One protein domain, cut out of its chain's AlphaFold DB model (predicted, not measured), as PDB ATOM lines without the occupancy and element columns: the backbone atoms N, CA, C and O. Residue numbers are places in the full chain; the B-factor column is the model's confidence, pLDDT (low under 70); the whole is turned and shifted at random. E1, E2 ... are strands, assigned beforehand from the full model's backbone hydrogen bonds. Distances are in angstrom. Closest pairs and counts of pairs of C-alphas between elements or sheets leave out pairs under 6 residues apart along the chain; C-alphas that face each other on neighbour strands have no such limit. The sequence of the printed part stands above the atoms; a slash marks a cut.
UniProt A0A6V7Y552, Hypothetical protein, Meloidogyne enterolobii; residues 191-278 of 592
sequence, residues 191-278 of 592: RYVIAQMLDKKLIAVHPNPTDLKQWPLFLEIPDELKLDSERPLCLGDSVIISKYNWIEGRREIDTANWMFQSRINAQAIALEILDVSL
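AT A GLANCE: This is residues 191 to 278 of the 592 residues of the protein "Hypothetical protein" of Meloidogyne enterolobii (UniProt A0A6V7Y552). This is a small closed barrel of five strands, with long loops reaching from it to opposite ends of the whole: residues 223 to 237 at one end and 247 to 267 at the other. Round the ring run E1, E2, E3, E5, E4 and back to E1; E4 and E5, long and sharply bent, pair side by side. The printed part has 88 residues, with no named helix and five named strands, E1 to E5 along the chain, in a mixed sheet. The class is all strand, though the strands hold 37 of the 88 residues; the whole is compact, with a radius of gyration of the C-alphas of 12.3 A and spans of 38 by 28 by 22 A.

HOW THE PARTS SIT: Begin at E1, residues 191 to 198, and cross the tight link to E2, residues 201 to 205. They form an antiparallel hairpin at 138 degrees, with N 195 and O 203 within hydrogen-bond range at 2.8 A. Next find E3, residues 218 to 222, which forms a hairpin with E2, antiparallel at 156 degrees; N 204 and O 219 are 2.8 A apart. E1, E2 and E3 are a meander, each strand the antiparallel neighbour of the one before. Go on to E4, residues 238 to 246, antiparallel to E1, with N 192 and O 239 at 2.9 A. E1 to E4 make a Greek key, a meander of three strands and a fourth that is the antiparallel neighbour of the first. The pairing of E1 is staggered: residues 191 to 193 pair with E4 and 193 to 198 with E2. Last comes E5, residues 268 to 277, in an antiparallel hairpin with E4 at 162 degrees; N 245 and O 269 are 2.8 A apart. On its other side E5 is parallel to E3, with N 220 and O 268 at 2.8 A. E2 and E4 are only just apart, 8.2 A at the closest.

IN THESE COORDINATES: Find C-alpha 191 at (99.707, 116.155, 147.446); from there E1 runs 20.0 A and bends by 54 degrees at residue 195. E2 measures 13.5 A and E3 13.0 A. E4 starts at C-alpha 238, (98.429, 119.918, 152.700), runs 20.5 A and bends by 79 degrees at residue 242. E5 runs 21.1 A to C-alpha 277 at (95.258, 123.383, 151.289), bending by 86 degrees at residue 274.

THE WHOLE: The two C-alphas farthest apart are those of Glu 230 and Ala 256, 37.7 A. The printed part has no cut. The links E2 to E3, E3 to E4 and E4 to E5 are long, with 12, 15 and 21 residues; in the last, residues 259 to 260 pair antiparallel with 263 to 264. Mean pLDDT of the printed part is 83.5; look for values under 70 at residues 209 to 213 and 253 to 262.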
ATOM      1  N   ARG A 191     100.034 115.587 146.136       91.25
ATOM      2  CA  ARG A 191      99.707 116.155 147.446       91.25
ATOM      3  C   ARG A 191     100.573 115.499 148.522       91.25
ATOM      4  O   ARG A 191     100.647 114.273 148.588       91.25
ATOM      5  N   TYR A 192     101.167 116.323 149.374       93.50
ATOM      6  CA  TYR A 192     101.863 115.933 150.597       93.50
ATOM      7  C   TYR A 192     101.193 116.614 151.793       93.50
ATOM      8  O   TYR A 192     100.605 117.681 151.638       93.50
ATOM      9  N   VAL A 193     101.287 116.013 152.978       92.56
ATOM     10  CA  VAL A 193     100.797 116.578 154.247       92.56
ATOM     11  C   VAL A 193     101.994 116.957 155.111       92.56
ATOM     12  O   VAL A 193     102.939 116.177 155.199       92.56
ATOM     13  N   ILE A 194     101.993 118.124 155.755       92.56
ATOM     14  CA  ILE A 194     103.075 118.540 156.655       92.56
ATOM     15  C   ILE A 194     103.131 117.584 157.855       92.56
ATOM     16  O   ILE A 194     102.230 117.543 158.694       92.56
ATOM     17  N   ALA A 195     104.213 116.812 157.902       91.56
ATOM     18  CA  ALA A 195     104.450 115.715 158.828       91.56
ATOM     19  C   ALA A 195     105.278 116.144 160.040       91.56
ATOM     20  O   ALA A 195     105.040 115.644 161.132       91.56
ATOM     21  N   GLN A 196     106.243 117.058 159.869       91.06
ATOM     22  CA  GLN A 196     107.084 117.552 160.962       91.06
ATOM     23  C   GLN A 196     107.538 119.007 160.775       91.06
ATOM     24  O   GLN A 196     107.869 119.453 159.673       91.06
ATOM     25  N   MET A 197     107.634 119.717 161.901       89.19
ATOM     26  CA  MET A 197     108.182 121.068 162.014       89.19
ATOM     27  C   MET A 197     109.643 121.041 162.493       89.19
ATOM     28  O   MET A 197     109.961 120.389 163.484       89.19
ATOM     29  N   LEU A 198     110.534 121.768 161.806       85.94
ATOM     30  CA  LEU A 198     111.959 121.898 162.136       85.94
ATOM     31  C   LEU A 198     112.452 123.319 161.813       85.94
ATOM     32  O   LEU A 198     112.786 123.575 160.668       85.94
ATOM     33  N   ASP A 199     112.551 124.223 162.792       75.69
ATOM     34  CA  ASP A 199     113.223 125.547 162.709       75.69
ATOM     35  C   ASP A 199     113.148 126.284 161.340       75.69
ATOM     36  O   ASP A 199     112.238 127.083 161.141       75.69
ATOM     37  N   LYS A 200     114.046 125.980 160.384       80.88
ATOM     38  CA  LYS A 200     114.153 126.581 159.033       80.88
ATOM     39  C   LYS A 200     113.623 125.733 157.850       80.88
ATOM     40  O   LYS A 200     113.998 125.993 156.706       80.88
ATOM     41  N   LYS A 201     112.837 124.676 158.092       88.69
ATOM     42  CA  LYS A 201     112.234 123.821 157.043       88.69
ATOM     43  C   LYS A 201     111.005 123.034 157.500       88.69
ATOM     44  O   LYS A 201     110.775 122.875 158.698       88.69
ATOM     45  N   LEU A 202     110.202 122.520 156.576       92.75
ATOM     46  CA  LEU A 202     109.132 121.552 156.867       92.75
ATOM     47  C   LEU A 202     109.551 120.171 156.352       92.75
ATOM     48  O   LEU A 202     110.262 120.081 155.353       92.75
ATOM     49  N   ILE A 203     109.071 119.104 156.989       93.81
ATOM     50  CA  ILE A 203     109.038 117.772 156.375       93.81
ATOM     51  C   ILE A 203     107.580 117.461 156.049       93.81
ATOM     52  O   ILE A 203     106.721 117.568 156.925       93.81
ATOM     53  N   ALA A 204     107.298 117.070 154.810       94.12
ATOM     54  CA  ALA A 204     105.969 116.700 154.342       94.12
ATOM     55  C   ALA A 204     105.953 115.247 153.846       94.12
ATOM     56  O   ALA A 204     106.914 114.803 153.221       94.12
ATOM     57  N   VAL A 205     104.876 114.508 154.116       92.25
ATOM     58  CA  VAL A 205     104.718 113.076 153.819       92.25
ATOM     59  C   VAL A 205     103.659 112.827 152.743       92.25
ATOM     60  O   VAL A 205     102.612 113.478 152.728       92.25
ATOM     61  N   HIS A 206     103.912 111.885 151.834       90.50
ATOM     62  CA  HIS A 206     102.919 111.436 150.861       90.50
ATOM     63  C   HIS A 206     101.865 110.581 151.590       90.50
ATOM     64  O   HIS A 206     102.228 109.562 152.181       90.50
ATOM     65  N   PRO A 207     100.568 110.942 151.558       85.44
ATOM     66  CA  PRO A 207      99.550 110.335 152.423       85.44
ATOM     67  C   PRO A 207      99.261 108.858 152.114       85.44
ATOM     68  O   PRO A 207      98.727 108.156 152.964       85.44
ATOM     69  N   ASN A 208      99.638 108.374 150.924       81.12
ATOM     70  CA  ASN A 208      99.475 106.980 150.507       81.12
ATOM     71  C   ASN A 208     100.862 106.319 150.331       81.12
ATOM     72  O   ASN A 208     101.434 106.404 149.239       81.12
ATOM     73  N   PRO A 209     101.436 105.656 151.358       68.81
ATOM     74  CA  PRO A 209     102.782 105.065 151.295       68.81
ATOM     75  C   PRO A 209     102.897 103.812 150.404       68.81
ATOM     76  O   PRO A 209     103.968 103.221 150.302       68.81
ATOM     77  N   THR A 210     101.818 103.398 149.738       64.50
ATOM     78  CA  THR A 210     101.788 102.271 148.789       64.50
ATOM     79  C   THR A 210     102.050 102.677 147.330       64.50
ATOM     80  O   THR A 210     102.364 101.815 146.513       64.50
ATOM     81  N   ASP A 211     101.986 103.971 146.992       63.56
ATOM     82  CA  ASP A 211     102.118 104.503 145.619       63.56
ATOM     83  C   ASP A 211     103.481 105.194 145.371       63.56
ATOM     84  O   ASP A 211     103.582 106.271 144.783       63.56
ATOM     85  N   LEU A 212     104.565 104.593 145.870       61.12
ATOM     86  CA  LEU A 212     105.901 105.214 145.905       61.12
ATOM     87  C   LEU A 212     106.749 105.025 144.635       61.12
ATOM     88  O   LEU A 212     107.877 105.506 144.569       61.12
ATOM     89  N   LYS A 213     106.238 104.356 143.590       61.72
ATOM     90  CA  LYS A 213     107.055 103.919 142.434       61.72
ATOM     91  C   LYS A 213     107.694 105.046 141.602       61.72
ATOM     92  O   LYS A 213     108.523 104.745 140.748       61.72
ATOM     93  N   GLN A 214     107.311 106.310 141.801       72.19
ATOM     94  CA  GLN A 214     107.919 107.473 141.127       72.19
ATOM     95  C   GLN A 214     108.071 108.720 142.016       72.19
ATOM     96  O   GLN A 214     108.438 109.765 141.489       72.19
ATOM     97  N   TRP A 215     107.785 108.648 143.322       85.25
ATOM     98  CA  TRP A 215     107.784 109.815 144.216       85.25
ATOM     99  C   TRP A 215     108.331 109.463 145.610       85.25
ATOM    100  O   TRP A 215     108.038 108.377 146.112       85.25
ATOM    101  N   PRO A 216     109.099 110.362 146.256       87.81
ATOM    102  CA  PRO A 216     109.571 110.180 147.629       87.81
ATOM    103  C   PRO A 216     108.397 110.122 148.615       87.81
ATOM    104  O   PRO A 216     107.419 110.855 148.470       87.81
ATOM    105  N   LEU A 217     108.513 109.307 149.663       87.88
ATOM    106  CA  LEU A 217     107.560 109.287 150.770       87.88
ATOM    107  C   LEU A 217     107.652 110.571 151.603       87.88
ATOM    108  O   LEU A 217     106.608 111.070 152.009       87.88
ATOM    109  N   PHE A 218     108.850 111.136 151.808       90.50
ATOM    110  CA  PHE A 218     109.016 112.425 152.498       90.50
ATOM    111  C   PHE A 218     109.850 113.428 151.705       90.50
ATOM    112  O   PHE A 218     110.952 113.123 151.235       90.50
ATOM    113  N   LEU A 219     109.328 114.651 151.648       92.88
ATOM    114  CA  LEU A 219     109.958 115.825 151.063       92.88
ATOM    115  C   LEU A 219     110.310 116.846 152.139       92.88
ATOM    116  O   LEU A 219     109.506 117.169 153.011       92.88
ATOM    117  N   GLU A 220     111.511 117.390 152.027       94.06
ATOM    118  CA  GLU A 220     111.932 118.604 152.704       94.06
ATOM    119  C   GLU A 220     111.415 119.815 151.926       94.06
ATOM    120  O   GLU A 220     111.651 119.928 150.725       94.06
ATOM    121  N   ILE A 221     110.715 120.723 152.600       94.06
ATOM    122  CA  ILE A 221     110.291 122.006 152.035       94.06
ATOM    123  C   ILE A 221     111.177 123.085 152.667       94.06
ATOM    124  O   ILE A 221     111.066 123.309 153.880       94.06
ATOM    125  N   PRO A 222     112.060 123.737 151.887       90.56
ATOM    126  CA  PRO A 222     112.812 124.898 152.345       90.56
ATOM    127  C   PRO A 222     111.872 126.030 152.752       90.56
ATOM    128  O   PRO A 222     110.826 126.226 152.133       90.56
ATOM    129  N   ASP A 223     112.255 126.818 153.756       84.00
ATOM    130  CA  ASP A 223     111.437 127.954 154.193       84.00
ATOM    131  C   ASP A 223     111.245 129.019 153.091       84.00
ATOM    132  O   ASP A 223     110.197 129.654 153.052       84.00
ATOM    133  N   GLU A 224     112.195 129.131 152.156       81.06
ATOM    134  CA  GLU A 224     112.154 129.997 150.962       81.06
ATOM    135  C   GLU A 224     111.111 129.578 149.907       81.06
ATOM    136  O   GLU A 224     110.779 130.368 149.029       81.06
ATOM    137  N   LEU A 225     110.597 128.340 149.967       82.12
ATOM    138  CA  LEU A 225     109.639 127.796 148.992       82.12
ATOM    139  C   LEU A 225     108.179 127.877 149.476       82.12
ATOM    140  O   LEU A 225     107.261 127.414 148.798       82.12
ATOM    141  N   LYS A 226     107.938 128.426 150.670       77.62
ATOM    142  CA  LYS A 226     106.581 128.601 151.196       77.62
ATOM    143  C   LYS A 226     105.846 129.663 150.378       77.62
ATOM    144  O   LYS A 226     106.336 130.776 150.229       77.62
ATOM    145  N   LEU A 227     104.657 129.317 149.890       78.06
ATOM    146  CA  LEU A 227     103.722 130.288 149.324       78.06
ATOM    147  C   LEU A 227     103.152 131.178 150.436       78.06
ATOM    148  O   LEU A 227     102.843 130.679 151.526       78.06
ATOM    149  N   ASP A 228     102.956 132.461 150.126       73.69
ATOM    150  CA  ASP A 228     102.227 133.401 150.981       73.69
ATOM    151  C   ASP A 228     100.804 132.877 151.205       73.69
ATOM    152  O   ASP A 228      99.950 132.881 150.318       73.69
ATOM    153  N   SER A 229     100.580 132.362 152.408       75.88
ATOM    154  CA  SER A 229      99.335 131.750 152.863       75.88
ATOM    155  C   SER A 229      98.809 132.536 154.063       75.88
ATOM    156  O   SER A 229      99.574 133.211 154.746       75.88
ATOM    157  N   GLU A 230      97.502 132.454 154.334       77.88
ATOM    158  CA  GLU A 230      96.819 133.247 155.381       77.88
ATOM    159  C   GLU A 230      97.445 133.122 156.784       77.88
ATOM    160  O   GLU A 230      97.212 133.959 157.656       77.88
ATOM    161  N   ARG A 231      98.215 132.053 157.009       80.25
ATOM    162  CA  ARG A 231      98.980 131.767 158.223       80.25
ATOM    163  C   ARG A 231     100.196 130.891 157.875       80.25
ATOM    164  O   ARG A 231     100.170 130.225 156.839       80.25
ATOM    165  N   PRO A 232     101.210 130.779 158.751       81.50
ATOM    166  CA  PRO A 232     102.277 129.792 158.597       81.50
ATOM    167  C   PRO A 232     101.764 128.355 158.375       81.50
ATOM    168  O   PRO A 232     100.789 127.919 158.997       81.50
ATOM    169  N   LEU A 233     102.465 127.599 157.522       86.06
ATOM    170  CA  LEU A 233     102.232 126.163 157.322       86.06
ATOM    171  C   LEU A 233     102.559 125.370 158.594       86.06
ATOM    172  O   LEU A 233     103.625 125.545 159.186       86.06
ATOM    173  N   CYS A 234     101.659 124.468 158.972       85.81
ATOM    174  CA  CYS A 234     101.639 123.743 160.238       85.81
ATOM    175  C   CYS A 234     101.355 122.244 160.044       85.81
ATOM    176  O   CYS A 234     100.990 121.808 158.955       85.81
ATOM    177  N   LEU A 235     101.503 121.442 161.108       88.75
ATOM    178  CA  LEU A 235     101.194 120.005 161.078       88.75
ATOM    179  C   LEU A 235      99.757 119.749 160.592       88.75
ATOM    180  O   LEU A 235      98.814 120.374 161.074       88.75
ATOM    181  N   GLY A 236      99.599 118.810 159.658       87.62
ATOM    182  CA  GLY A 236      98.302 118.455 159.067       87.62
ATOM    183  C   GLY A 236      97.880 119.289 157.851       87.62
ATOM    184  O   GLY A 236      96.999 118.850 157.113       87.62
ATOM    185  N   ASP A 237      98.521 120.432 157.577       89.44
ATOM    186  CA  ASP A 237      98.284 121.178 156.332       89.44
ATOM    187  C   ASP A 237      98.735 120.370 155.108       89.44
ATOM    188  O   ASP A 237      99.677 119.579 155.179       89.44
ATOM    189  N   SER A 238      98.082 120.570 153.965       91.56
ATOM    190  CA  SER A 238      98.429 119.918 152.700       91.56
ATOM    191  C   SER A 238      99.092 120.887 151.722       91.56
ATOM    192  O   SER A 238      98.680 122.035 151.596       91.56
ATOM    193  N   VAL A 239     100.070 120.400 150.961       93.06
ATOM    194  CA  VAL A 239     100.735 121.134 149.872       93.06
ATOM    195  C   VAL A 239     100.708 120.316 148.584       93.06
ATOM    196  O   VAL A 239     100.771 119.084 148.628       93.06
ATOM    197  N   ILE A 240     100.627 120.977 147.428       92.75
ATOM    198  CA  ILE A 240     100.710 120.335 146.110       92.75
ATOM    199  C   ILE A 240     102.070 120.645 145.487       92.75
ATOM    200  O   ILE A 240     102.369 121.793 145.169       92.75
ATOM    201  N   ILE A 241     102.887 119.609 145.305       91.38
ATOM    202  CA  ILE A 241     104.261 119.712 144.804       91.38
ATOM    203  C   ILE A 241     104.307 119.219 143.356       91.38
ATOM    204  O   ILE A 241     103.807 118.134 143.045       91.38
ATOM    205  N   SER A 242     104.920 120.008 142.473       90.69
ATOM    206  CA  SER A 242     105.114 119.693 141.046       90.69
ATOM    207  C   SER A 242     106.553 119.306 140.704       90.69
ATOM    208  O   SER A 242     106.780 118.581 139.734       90.69
ATOM    209  N   LYS A 243     107.539 119.779 141.480       91.00
ATOM    210  CA  LYS A 243     108.968 119.506 141.265       91.00
ATOM    211  C   LYS A 243     109.695 119.275 142.581       91.00
ATOM    212  O   LYS A 243     109.423 119.930 143.586       91.00
ATOM    213  N   TYR A 244     110.678 118.387 142.540       92.69
ATOM    214  CA  TYR A 244     111.590 118.091 143.638       92.69
ATOM    215  C   TYR A 244     112.940 117.610 143.082       92.69
ATOM    216  O   TYR A 244     113.030 117.229 141.914       92.69
ATOM    217  N   ASN A 245     113.977 117.590 143.918       92.75
ATOM    218  CA  ASN A 245     115.246 116.915 143.644       92.75
ATOM    219  C   ASN A 245     115.512 115.838 144.703       92.75
ATOM    220  O   ASN A 245     115.217 116.046 145.878       92.75
ATOM    221  N   TRP A 246     116.083 114.699 144.312       90.81
ATOM    222  CA  TRP A 246     116.512 113.671 145.266       90.81
ATOM    223  C   TRP A 246     117.760 114.131 146.024       90.81
ATOM    224  O   TRP A 246     118.675 114.692 145.425       90.81
ATOM    225  N   ILE A 247     117.824 113.841 147.324       89.00
ATOM    226  CA  ILE A 247     119.056 113.986 148.101       89.00
ATOM    227  C   ILE A 247     119.943 112.772 147.796       89.00
ATOM    228  O   ILE A 247     119.477 111.628 147.746       89.00
ATOM    229  N   GLU A 248     121.229 113.021 147.563       84.12
ATOM    230  CA  GLU A 248     122.209 111.974 147.278       84.12
ATOM    231  C   GLU A 248     122.300 110.965 148.436       84.12
ATOM    232  O   GLU A 248     122.190 111.324 149.608       84.12
ATOM    233  N   GLY A 249     122.403 109.674 148.105       79.38
ATOM    234  CA  GLY A 249     122.366 108.578 149.081       79.38
ATOM    235  C   GLY A 249     121.008 108.318 149.758       79.38
ATOM    236  O   GLY A 249     120.897 107.342 150.488       79.38
ATOM    237  N   ARG A 250     119.962 109.129 149.520       79.38
ATOM    238  CA  ARG A 250     118.662 109.034 150.228       79.38
ATOM    239  C   ARG A 250     117.464 108.686 149.341       79.38
ATOM    240  O   ARG A 250     116.330 109.039 149.655       79.38
ATOM    241  N   ARG A 251     117.689 108.018 148.207       76.25
ATOM    242  CA  ARG A 251     116.584 107.567 147.336       76.25
ATOM    243  C   ARG A 251     115.752 106.471 147.992       76.25
ATOM    244  O   ARG A 251     114.529 106.503 147.897       76.25
ATOM    245  N   GLU A 252     116.408 105.538 148.669       71.69
ATOM    246  CA  GLU A 252     115.752 104.458 149.399       71.69
ATOM    247  C   GLU A 252     115.470 104.839 150.853       71.69
ATOM    248  O   GLU A 252     115.931 105.865 151.359       71.69
ATOM    249  N   ILE A 253     114.650 104.016 151.505       67.06
ATOM    250  CA  ILE A 253     114.251 104.202 152.894       67.06
ATOM    251  C   ILE A 253     115.177 103.373 153.777       67.06
ATOM    252  O   ILE A 253     114.932 102.187 153.978       67.06
ATOM    253  N   ASP A 254     116.219 104.003 154.323       67.06
ATOM    254  CA  ASP A 254     116.974 103.427 155.439       67.06
ATOM    255  C   ASP A 254     116.058 103.387 156.669       67.06
ATOM    256  O   ASP A 254     115.919 104.368 157.400       67.06
ATOM    257  N   THR A 255     115.398 102.249 156.876       63.56
ATOM    258  CA  THR A 255     114.456 102.036 157.978       63.56
ATOM    259  C   THR A 255     115.117 102.035 159.356       63.56
ATOM    260  O   THR A 255     114.399 102.191 160.338       63.56
ATOM    261  N   ALA A 256     116.444 101.889 159.447       59.00
ATOM    262  CA  ALA A 256     117.175 101.939 160.712       59.00
ATOM    263  C   ALA A 256     117.519 103.383 161.119       59.00
ATOM    264  O   ALA A 256     117.371 103.744 162.283       59.00
ATOM    265  N   ASN A 257     117.918 104.238 160.166       61.44
ATOM    266  CA  ASN A 257     118.360 105.616 160.444       61.44
ATOM    267  C   ASN A 257     117.366 106.713 160.013       61.44
ATOM    268  O   ASN A 257     117.681 107.907 160.077       61.44
ATOM    269  N   TRP A 258     116.154 106.357 159.577       68.19
ATOM    270  CA  TRP A 258     115.160 107.329 159.104       68.19
ATOM    271  C   TRP A 258     114.764 108.378 160.139       68.19
ATOM    272  O   TRP A 258     114.593 109.549 159.797       68.19
ATOM    273  N   MET A 259     114.606 107.958 161.396       67.69
ATOM    274  CA  MET A 259     114.276 108.841 162.506       67.69
ATOM    275  C   MET A 259     115.412 108.870 163.516       67.69
ATOM    276  O   MET A 259     115.615 107.925 164.268       67.69
ATOM    277  N   PHE A 260     116.127 109.993 163.565       65.75
ATOM    278  CA  PHE A 260     117.167 110.225 164.563       65.75
ATOM    279  C   PHE A 260     116.679 111.256 165.581       65.75
ATOM    280  O   PHE A 260     116.373 112.391 165.213       65.75
ATOM    281  N   GLN A 261     116.592 110.871 166.860       67.00
ATOM    282  CA  GLN A 261     116.089 111.730 167.949       67.00
ATOM    283  C   GLN A 261     114.727 112.371 167.603       67.00
ATOM    284  O   GLN A 261     114.543 113.592 167.681       67.00
ATOM    285  N   SER A 262     113.795 111.528 167.144       69.50
ATOM    286  CA  SER A 262     112.446 111.898 166.693       69.50
ATOM    287  C   SER A 262     112.395 112.917 165.536       69.50
ATOM    288  O   SER A 262     111.373 113.576 165.344       69.50
ATOM    289  N   ARG A 263     113.478 113.068 164.755       82.44
ATOM    290  CA  ARG A 263     113.512 113.873 163.520       82.44
ATOM    291  C   ARG A 263     113.443 112.998 162.279       82.44
ATOM    292  O   ARG A 263     114.283 112.118 162.123       82.44
ATOM    293  N   ILE A 264     112.513 113.294 161.377       87.12
ATOM    294  CA  ILE A 264     112.335 112.569 160.114       87.12
ATOM    295  C   ILE A 264     113.382 113.029 159.091       87.12
ATOM    296  O   ILE A 264     113.482 114.216 158.773       87.12
ATOM    297  N   ASN A 265     114.138 112.084 158.531       86.12
ATOM    298  CA  ASN A 265     115.001 112.320 157.380       86.12
ATOM    299  C   ASN A 265     114.178 112.348 156.080       86.12
ATOM    300  O   ASN A 265     113.538 111.366 155.717       86.12
ATOM    301  N   ALA A 266     114.235 113.459 155.340       88.75
ATOM    302  CA  ALA A 266     113.696 113.515 153.984       88.75
ATOM    303  C   ALA A 266     114.596 112.774 152.976       88.75
ATOM    304  O   ALA A 266     115.822 112.725 153.136       88.75
ATOM    305  N   GLN A 267     113.972 112.265 151.910       89.06
ATOM    306  CA  GLN A 267     114.635 111.640 150.752       89.06
ATOM    307  C   GLN A 267     115.021 112.649 149.668       89.06
ATOM    308  O   GLN A 267     115.862 112.390 148.808       89.06
ATOM    309  N   ALA A 268     114.323 113.778 149.652       91.06
ATOM    310  CA  ALA A 268     114.281 114.718 148.551       91.06
ATOM    311  C   ALA A 268     113.907 116.112 149.070       91.06
ATOM    312  O   ALA A 268     113.310 116.239 150.140       91.06
ATOM    313  N   ILE A 269     114.224 117.144 148.295       93.88
ATOM    314  CA  ILE A 269     113.903 118.546 148.580       93.88
ATOM    315  C   ILE A 269     112.910 119.028 147.521       93.88
ATOM    316  O   ILE A 269     113.140 118.837 146.325       93.88
ATOM    317  N   ALA A 270     111.801 119.630 147.941       93.75
ATOM    318  CA  ALA A 270     110.843 120.269 147.049       93.75
ATOM    319  C   ALA A 270     111.495 121.460 146.322       93.75
ATOM    320  O   ALA A 270     112.323 122.166 146.893       93.75
ATOM    321  N   LEU A 271     111.119 121.675 145.061       92.00
ATOM    322  CA  LEU A 271     111.603 122.778 144.219       92.00
ATOM    323  C   LEU A 271     110.479 123.692 143.715       92.00
ATOM    324  O   LEU A 271     110.756 124.799 143.272       92.00
ATOM    325  N   GLU A 272     109.229 123.224 143.730       90.81
ATOM    326  CA  GLU A 272     108.066 123.995 143.287       90.81
ATOM    327  C   GLU A 272     106.802 123.485 143.995       90.81
ATOM    328  O   GLU A 272     106.463 122.299 143.899       90.81
ATOM    329  N   ILE A 273     106.125 124.387 144.711       90.75
ATOM    330  CA  ILE A 273     104.783 124.192 145.273       90.75
ATOM    331  C   ILE A 273     103.813 124.999 144.407       90.75
ATOM    332  O   ILE A 273     104.088 126.156 144.099       90.75
ATOM    333  N   LEU A 274     102.698 124.388 144.004       89.81
ATOM    334  CA  LEU A 274     101.655 125.044 143.208       89.81
ATOM    335  C   LEU A 274     100.495 125.575 144.057       89.81
ATOM    336  O   LEU A 274      99.871 126.557 143.676       89.81
ATOM    337  N   ASP A 275     100.178 124.892 145.159       89.81
ATOM    338  CA  ASP A 275      98.979 125.138 145.963       89.81
ATOM    339  C   ASP A 275      99.172 124.675 147.418       89.81
ATOM    340  O   ASP A 275      99.976 123.777 147.706       89.81
ATOM    341  N   VAL A 276      98.408 125.284 148.326       90.75
ATOM    342  CA  VAL A 276      98.363 125.014 149.764       90.75
ATOM    343  C   VAL A 276      96.904 124.849 150.189       90.75
ATOM    344  O   VAL A 276      96.121 125.793 150.175       90.75
ATOM    345  N   SER A 277      96.560 123.663 150.686       89.44
ATOM    346  CA  SER A 277      95.258 123.383 151.289       89.44
ATOM    347  C   SER A 277      95.414 123.323 152.810       89.44
ATOM    348  O   SER A 277      95.893 122.337 153.377       89.44
ATOM    349  N   LEU A 278      95.047 124.427 153.463       87.81
ATOM    350  CA  LEU A 278      95.136 124.616 154.910       87.81
ATOM    351  C   LEU A 278      94.124 123.726 155.651       87.81
ATOM    352  O   LEU A 278      92.950 123.656 155.284       87.81
TER     353      LEU A 278